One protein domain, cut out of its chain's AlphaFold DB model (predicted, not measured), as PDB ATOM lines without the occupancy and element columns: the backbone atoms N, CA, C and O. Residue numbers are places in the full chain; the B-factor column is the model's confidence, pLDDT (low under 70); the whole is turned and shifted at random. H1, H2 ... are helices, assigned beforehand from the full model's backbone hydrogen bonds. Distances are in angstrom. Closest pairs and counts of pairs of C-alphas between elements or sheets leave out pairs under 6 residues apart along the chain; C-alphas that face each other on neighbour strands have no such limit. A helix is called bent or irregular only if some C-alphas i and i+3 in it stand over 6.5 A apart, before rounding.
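What this domain is: This is residues 49 to 103 of the 208 residues of an uncharacterized protein of Tissierellia bacterium (UniProt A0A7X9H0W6). This is a long helical hairpin with arms of unequal length: H1 and H2 lie side by side, joined by a tight turn at one end. At the other end residues 93 to 103, of which 93 to 98 belong to H2, stick out past H1 and add to the length of the rod. The printed part has 55 residues with two named helices, H1 then H2, and no named strand; its class is all helix. It is loose, with a radius of gyration of the C-alphas of 14.6 A, and the C-alphas span 52 by 16 by 15 A.

How they stand to each other: Start with H1, residues 52 to 68, and go on over a tight link of 2 residues to H2, residues 71 to 98. The two helices touch, and their closest C-alphas, those of Val 59 and Ile 81, are 6.5 A apart. They run opposite ways at a shallow tilt of 13 degrees and form a helical hairpin. Of the O i to N i+4 pairs, 11 of 13 in H1 and 22 of 24 in H2 are within hydrogen-bond range.

Where its parts are: Find C-alpha 52 at (-16.698, -2.966, -50.678); from there H1 runs 25.4 A to C-alpha 68 at (-18.458, -0.711, -25.454). H1 is only just irregular: C-alphas 64 and 67 are 6.9 A apart. Next find C-alpha 71 at (-13.125, -6.912, -22.280), where H2 begins; it runs 41.0 A to C-alpha 98. H2 is only just irregular too, with C-alphas 72 and 75 at 7.0 A.

The domain as a whole: Look for the two C-alphas farthest apart at Pro 70 and Asn 103, 52.2 A from each other. The printed part has no cut. In the B-factor column the mean pLDDT of the printed part is 81.9, and the model's confidence is under 70 at residues 49 to 50 and 98 to 103.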
ATOM      1  N   VAL A  49     -19.859 -12.102 -54.046       61.41
ATOM      2  CA  VAL A  49     -19.944 -10.679 -54.382       61.41
ATOM      3  C   VAL A  49     -19.789  -9.891 -53.088       61.41
ATOM      4  O   VAL A  49     -20.715  -9.813 -52.282       61.41
ATOM      5  N   LEU A  50     -18.598  -9.331 -52.878       68.00
ATOM      6  CA  LEU A  50     -18.305  -8.488 -51.726       68.00
ATOM      7  C   LEU A  50     -18.624  -7.031 -52.069       68.00
ATOM      8  O   LEU A  50     -17.998  -6.437 -52.944       68.00
ATOM      9  N   ASN A  51     -19.587  -6.432 -51.367       80.50
ATOM     10  CA  ASN A  51     -19.849  -5.001 -51.489       80.50
ATOM     11  C   ASN A  51     -18.829  -4.226 -50.640       80.50
ATOM     12  O   ASN A  51     -18.950  -4.162 -49.413       80.50
ATOM     13  N   ILE A  52     -17.820  -3.666 -51.310       80.75
ATOM     14  CA  ILE A  52     -16.698  -2.966 -50.678       80.75
ATOM     15  C   ILE A  52     -17.162  -1.756 -49.846       80.75
ATOM     16  O   ILE A  52     -16.897  -1.762 -48.638       80.75
ATOM     17  N   PRO A  53     -17.924  -0.778 -50.391       81.75
ATOM     18  CA  PRO A  53     -18.388   0.374 -49.612       81.75
ATOM     19  C   PRO A  53     -19.187  -0.015 -48.366       81.75
ATOM     20  O   PRO A  53     -18.962   0.515 -47.277       81.75
ATOM     21  N   HIS A  54     -20.093  -0.985 -48.506       82.56
ATOM     22  CA  HIS A  54     -20.931  -1.431 -47.400       82.56
ATOM     23  C   HIS A  54     -20.113  -2.117 -46.300       82.56
ATOM     24  O   HIS A  54     -20.306  -1.862 -45.112       82.56
ATOM     25  N   THR A  55     -19.162  -2.971 -46.680       83.56
ATOM     26  CA  THR A  55     -18.314  -3.695 -45.722       83.56
ATOM     27  C   THR A  55     -17.398  -2.734 -44.962       83.56
ATOM     28  O   THR A  55     -17.267  -2.846 -43.742       83.56
ATOM     29  N   GLN A  56     -16.835  -1.729 -45.643       87.38
ATOM     30  CA  GLN A  56     -16.056  -0.662 -45.006       87.38
ATOM     31  C   GLN A  56     -16.881   0.117 -43.975       87.38
ATOM     32  O   GLN A  56     -16.397   0.407 -42.879       87.38
ATOM     33  N   GLU A  57     -18.137   0.438 -44.291       88.69
ATOM     34  CA  GLU A  57     -19.046   1.117 -43.365       88.69
ATOM     35  C   GLU A  57     -19.302   0.277 -42.103       88.69
ATOM     36  O   GLU A  57     -19.212   0.791 -40.985       88.69
ATOM     37  N   LYS A  58     -19.544  -1.031 -42.257       85.38
ATOM     38  CA  LYS A  58     -19.738  -1.950 -41.124       85.38
ATOM     39  C   LYS A  58     -18.484  -2.099 -40.270       85.38
ATOM     40  O   LYS A  58     -18.594  -2.099 -39.046       85.38
ATOM     41  N   VAL A  59     -17.299  -2.150 -40.879       88.44
ATOM     42  CA  VAL A  59     -16.024  -2.152 -40.145       88.44
ATOM     43  C   VAL A  59     -15.847  -0.854 -39.352       88.44
ATOM     44  O   VAL A  59     -15.502  -0.900 -38.171       88.44
ATOM     45  N   ARG A  60     -16.139   0.310 -39.950       92.69
ATOM     46  CA  ARG A  60     -16.089   1.610 -39.252       92.69
ATOM     47  C   ARG A  60     -17.064   1.663 -38.080       92.69
ATOM     48  O   ARG A  60     -16.699   2.154 -37.015       92.69
ATOM     49  N   LEU A  61     -18.282   1.155 -38.261       88.81
ATOM     50  CA  LEU A  61     -19.260   1.054 -37.183       88.81
ATOM     51  C   LEU A  61     -18.742   0.141 -36.068       88.81
ATOM     52  O   LEU A  61     -18.752   0.560 -34.917       88.81
ATOM     53  N   MET A  62     -18.217  -1.041 -36.407       87.19
ATOM     54  CA  MET A  62     -17.653  -1.989 -35.443       87.19
ATOM     55  C   MET A  62     -16.502  -1.375 -34.635       87.19
ATOM     56  O   MET A  62     -16.459  -1.536 -33.423       87.19
ATOM     57  N   LYS A  63     -15.615  -0.595 -35.268       90.81
ATOM     58  CA  LYS A  63     -14.551   0.148 -34.567       90.81
ATOM     59  C   LYS A  63     -15.104   1.195 -33.589       90.81
ATOM     60  O   LYS A  63     -14.505   1.414 -32.544       90.81
ATOM     61  N   LYS A  64     -16.244   1.826 -33.903       91.81
ATOM     62  CA  LYS A  64     -16.907   2.811 -33.027       91.81
ATOM     63  C   LYS A  64     -17.640   2.166 -31.852       91.81
ATOM     64  O   LYS A  64     -17.623   2.727 -30.763       91.81
ATOM     65  N   ILE A  65     -18.287   1.020 -32.067       88.75
ATOM     66  CA  ILE A  65     -19.019   0.309 -31.007       88.75
ATOM     67  C   ILE A  65     -18.121  -0.631 -30.193       88.75
ATOM     68  O   ILE A  65     -18.451  -0.954 -29.058       88.75
ATOM     69  N   GLY A  66     -16.978  -1.039 -30.750       82.75
ATOM     70  CA  GLY A  66     -16.018  -1.977 -30.163       82.75
ATOM     71  C   GLY A  66     -15.607  -1.659 -28.720       82.75
ATOM     72  O   GLY A  66     -15.629  -2.572 -27.904       82.75
ATOM     73  N   PRO A  67     -15.318  -0.394 -28.358       91.31
ATOM     74  CA  PRO A  67     -14.973  -0.022 -26.983       91.31
ATOM     75  C   PRO A  67     -16.072  -0.265 -25.938       91.31
ATOM     76  O   PRO A  67     -15.772  -0.275 -24.749       91.31
ATOM     77  N   TYR A  68     -17.330  -0.445 -26.354       90.50
ATOM     78  CA  TYR A  68     -18.458  -0.711 -25.454       90.50
ATOM     79  C   TYR A  68     -18.719  -2.211 -25.241       90.50
ATOM     80  O   TYR A  68     -19.635  -2.570 -24.500       90.50
ATOM     81  N   PHE A  69     -17.948  -3.092 -25.886       85.38
ATOM     82  CA  PHE A  69     -18.037  -4.534 -25.664       85.38
ATOM     83  C   PHE A  69     -17.305  -4.952 -24.380       85.38
ATOM     84  O   PHE A  69     -16.338  -4.297 -23.983       85.38
ATOM     85  N   PRO A  70     -17.716  -6.068 -23.749       89.75
ATOM     86  CA  PRO A  70     -16.982  -6.632 -22.624       89.75
ATOM     87  C   PRO A  70     -15.509  -6.927 -22.980       89.75
ATOM     88  O   PRO A  70     -15.232  -7.323 -24.121       89.75
ATOM     89  N   PRO A  71     -14.563  -6.764 -22.032       88.31
ATOM     90  CA  PRO A  71     -13.125  -6.912 -22.280       88.31
ATOM     91  C   PRO A  71     -12.727  -8.233 -22.949       88.31
ATOM     92  O   PRO A  71     -11.838  -8.254 -23.801       88.31
ATOM     93  N   GLU A  72     -13.413  -9.328 -22.615       88.62
ATOM     94  CA  GLU A  72     -13.180 -10.661 -23.175       88.62
ATOM     95  C   GLU A  72     -13.410 -10.746 -24.695       88.62
ATOM     96  O   GLU A  72     -12.812 -11.590 -25.366       88.62
ATOM     97  N   TYR A  73     -14.223  -9.851 -25.266       79.31
ATOM     98  CA  TYR A  73     -14.538  -9.839 -26.695       79.31
ATOM     99  C   TYR A  73     -13.665  -8.882 -27.508       79.31
ATOM    100  O   TYR A  73     -13.633  -8.990 -28.733       79.31
ATOM    101  N   ILE A  74     -12.903  -7.994 -26.863       84.94
ATOM    102  CA  ILE A  74     -12.089  -6.984 -27.555       84.94
ATOM    103  C   ILE A  74     -11.045  -7.632 -28.470       84.94
ATOM    104  O   ILE A  74     -10.935  -7.274 -29.644       84.94
ATOM    105  N   ALA A  75     -10.296  -8.619 -27.969       86.88
ATOM    106  CA  ALA A  75      -9.262  -9.291 -28.758       86.88
ATOM    107  C   ALA A  75      -9.836 -10.083 -29.957       86.88
ATOM    108  O   ALA A  75      -9.343  -9.892 -31.076       86.88
ATOM    109  N   PRO A  76     -10.893 -10.906 -29.793       86.38
ATOM    110  CA  PRO A  76     -11.595 -11.522 -30.920       86.38
ATOM    111  C   PRO A  76     -12.121 -10.510 -31.946       86.38
ATOM    112  O   PRO A  76     -11.878 -10.681 -33.138       86.38
ATOM    113  N   ILE A  77     -12.779  -9.431 -31.502       82.44
ATOM    114  CA  ILE A  77     -13.339  -8.397 -32.386       82.44
ATOM    115  C   ILE A  77     -12.234  -7.725 -33.202       82.44
ATOM    116  O   ILE A  77     -12.351  -7.620 -34.422       82.44
ATOM    117  N   ASN A  78     -11.129  -7.333 -32.563       84.94
ATOM    118  CA  ASN A  78      -9.992  -6.727 -33.255       84.94
ATOM    119  C   ASN A  78      -9.394  -7.668 -34.307       84.94
ATOM    120  O   ASN A  78      -9.098  -7.241 -35.424       84.94
ATOM    121  N   LYS A  79      -9.266  -8.961 -33.986       87.56
ATOM    122  CA  LYS A  79      -8.784  -9.969 -34.938       87.56
ATOM    123  C   LYS A  79      -9.729 -10.108 -36.133       87.56
ATOM    124  O   LYS A  79      -9.267 -10.140 -37.271       87.56
ATOM    125  N   SER A  80     -11.037 -10.144 -35.894       86.25
ATOM    126  CA  SER A  80     -12.051 -10.219 -36.950       86.25
ATOM    127  C   SER A  80     -12.065  -8.978 -37.839       86.25
ATOM    128  O   SER A  80     -12.137  -9.107 -39.061       86.25
ATOM    129  N   ILE A  81     -11.935  -7.784 -37.255       85.44
ATOM    130  CA  ILE A  81     -11.796  -6.529 -38.003       85.44
ATOM    131  C   ILE A  81     -10.548  -6.579 -38.889       85.44
ATOM    132  O   ILE A  81     -10.655  -6.357 -40.092       85.44
ATOM    133  N   MET A  82      -9.393  -6.953 -38.329       90.00
ATOM    134  CA  MET A  82      -8.139  -7.067 -39.080       90.00
ATOM    135  C   MET A  82      -8.264  -8.041 -40.261       90.00
ATOM    136  O   MET A  82      -7.839  -7.723 -41.370       90.00
ATOM    137  N   ILE A  83      -8.834  -9.230 -40.043       85.94
ATOM    138  CA  ILE A  83      -9.037 -10.225 -41.109       85.94
ATOM    139  C   ILE A  83      -9.950  -9.656 -42.200       85.94
ATOM    140  O   ILE A  83      -9.648  -9.792 -43.384       85.94
ATOM    141  N   THR A  84     -11.030  -8.977 -41.810       84.25
ATOM    142  CA  THR A  84     -11.988  -8.376 -42.747       84.25
ATOM    143  C   THR A  84     -11.331  -7.298 -43.611       84.25
ATOM    144  O   THR A  84     -11.532  -7.288 -44.822       84.25
ATOM    145  N   GLU A  85     -10.497  -6.432 -43.029       86.31
ATOM    146  CA  GLU A  85      -9.762  -5.401 -43.777       86.31
ATOM    147  C   GLU A  85      -8.755  -6.009 -44.764       86.31
ATOM    148  O   GLU A  85      -8.642  -5.540 -45.896       86.31
ATOM    149  N   LYS A  86      -8.080  -7.102 -44.388       87.50
ATOM    150  CA  LYS A  86      -7.177  -7.825 -45.299       87.50
ATOM    151  C   LYS A  86      -7.924  -8.475 -46.468       87.50
ATOM    152  O   LYS A  86      -7.454  -8.403 -47.599       87.50
ATOM    153  N   ILE A  87      -9.088  -9.080 -46.214       86.00
ATOM    154  CA  ILE A  87      -9.943  -9.656 -47.268       86.00
ATOM    155  C   ILE A  87     -10.425  -8.564 -48.226       86.00
ATOM    156  O   ILE A  87     -10.450  -8.783 -49.435       86.00
ATOM    157  N   LEU A  88     -10.773  -7.389 -47.698       86.75
ATOM    158  CA  LEU A  88     -11.199  -6.248 -48.498       86.75
ATOM    159  C   LEU A  88     -10.108  -5.806 -49.481       86.75
ATOM    160  O   LEU A  88     -10.363  -5.746 -50.680       86.75
ATOM    161  N   GLY A  89      -8.889  -5.575 -48.984       85.75
ATOM    162  CA  GLY A  89      -7.758  -5.180 -49.827       85.75
ATOM    163  C   GLY A  89      -7.388  -6.249 -50.858       85.75
ATOM    164  O   GLY A  89      -7.084  -5.929 -52.004       85.75
ATOM    165  N   LEU A  90      -7.482  -7.532 -50.490       84.50
ATOM    166  CA  LEU A  90      -7.279  -8.634 -51.432       84.50
ATOM    167  C   LEU A  90      -8.349  -8.649 -52.533       84.50
ATOM    168  O   LEU A  90      -8.020  -8.841 -53.700       84.50
ATOM    169  N   TYR A  91      -9.621  -8.439 -52.183       83.25
ATOM    170  CA  TYR A  91     -10.702  -8.380 -53.166       83.25
ATOM    171  C   TYR A  91     -10.548  -7.179 -54.099       83.25
ATOM    172  O   TYR A  91     -10.703  -7.334 -55.304       83.25
ATOM    173  N   GLU A  92     -10.203  -6.005 -53.567       80.31
ATOM    174  CA  GLU A  92      -9.905  -4.815 -54.369       80.31
ATOM    175  C   GLU A  92      -8.761  -5.097 -55.349       80.31
ATOM    176  O   GLU A  92      -8.925  -4.877 -56.548       80.31
ATOM    177  N   ALA A  93      -7.663  -5.699 -54.884       82.44
ATOM    178  CA  ALA A  93      -6.544  -6.089 -55.737       82.44
ATOM    179  C   ALA A  93      -6.959  -7.092 -56.828       82.44
ATOM    180  O   ALA A  93      -6.629  -6.902 -57.996       82.44
ATOM    181  N   ILE A  94      -7.719  -8.136 -56.481       80.44
ATOM    182  CA  ILE A  94      -8.228  -9.116 -57.454       80.44
ATOM    183  C   ILE A  94      -9.185  -8.454 -58.449       80.44
ATOM    184  O   ILE A  94      -9.113  -8.744 -59.637       80.44
ATOM    185  N   SER A  95     -10.056  -7.554 -57.995       74.56
ATOM    186  CA  SER A  95     -10.996  -6.830 -58.856       74.56
ATOM    187  C   SER A  95     -10.288  -5.855 -59.799       74.56
ATOM    188  O   SER A  95     -10.695  -5.706 -60.949       74.56
ATOM    189  N   PHE A  96      -9.195  -5.244 -59.341       73.88
ATOM    190  CA  PHE A  96      -8.327  -4.401 -60.151       73.88
ATOM    191  C   PHE A  96      -7.588  -5.235 -61.206       73.88
ATOM    192  O   PHE A  96      -7.594  -4.886 -62.379       73.88
ATOM    193  N   MET A  97      -7.028  -6.385 -60.820       76.31
ATOM    194  CA  MET A  97      -6.358  -7.304 -61.751       76.31
ATOM    195  C   MET A  97      -7.328  -7.981 -62.734       76.31
ATOM    196  O   MET A  97      -6.958  -8.267 -63.871       76.31
ATOM    197  N   GLY A  98      -8.560  -8.259 -62.302       66.56
ATOM    198  CA  GLY A  98      -9.591  -8.956 -63.076       66.56
ATOM    199  C   GLY A  98     -10.300  -8.089 -64.116       66.56
ATOM    200  O   GLY A  98     -10.967  -8.629 -64.995       66.56
ATOM    201  N   ASN A  99     -10.135  -6.766 -64.045       62.81
ATOM    202  CA  ASN A  99     -10.550  -5.833 -65.084       62.81
ATOM    203  C   ASN A  99      -9.301  -5.386 -65.845       62.81
ATOM    204  O   ASN A  99      -8.704  -4.378 -65.473       62.81
ATOM    205  N   PRO A 100      -8.867  -6.117 -66.889       57.81
ATOM    206  CA  PRO A 100      -7.744  -5.685 -67.698       57.81
ATOM    207  C   PRO A 100      -8.117  -4.370 -68.392       57.81
ATOM    208  O   PRO A 100      -8.705  -4.361 -69.470       57.81
ATOM    209  N   THR A 101      -7.755  -3.234 -67.795       57.72
ATOM    210  CA  THR A 101      -7.647  -1.947 -68.482       57.72
ATOM    211  C   THR A 101      -6.451  -2.034 -69.425       57.72
ATOM    212  O   THR A 101      -5.418  -1.425 -69.208       57.72
ATOM    213  N   ILE A 102      -6.546  -2.872 -70.458       60.22
ATOM    214  CA  ILE A 102      -5.460  -3.123 -71.420       60.22
ATOM    215  C   ILE A 102      -5.190  -1.924 -72.332       60.22
ATOM    216  O   ILE A 102      -4.124  -1.841 -72.933       60.22
ATOM    217  N   ASN A 103      -6.118  -0.966 -72.379       63.47
ATOM    218  CA  ASN A 103      -6.036   0.227 -73.212       63.47
ATOM    219  C   ASN A 103      -5.758   1.475 -72.363       63.47
ATOM    220  O   ASN A 103      -6.537   2.422 -72.382       63.47
TER     221      ASN A 103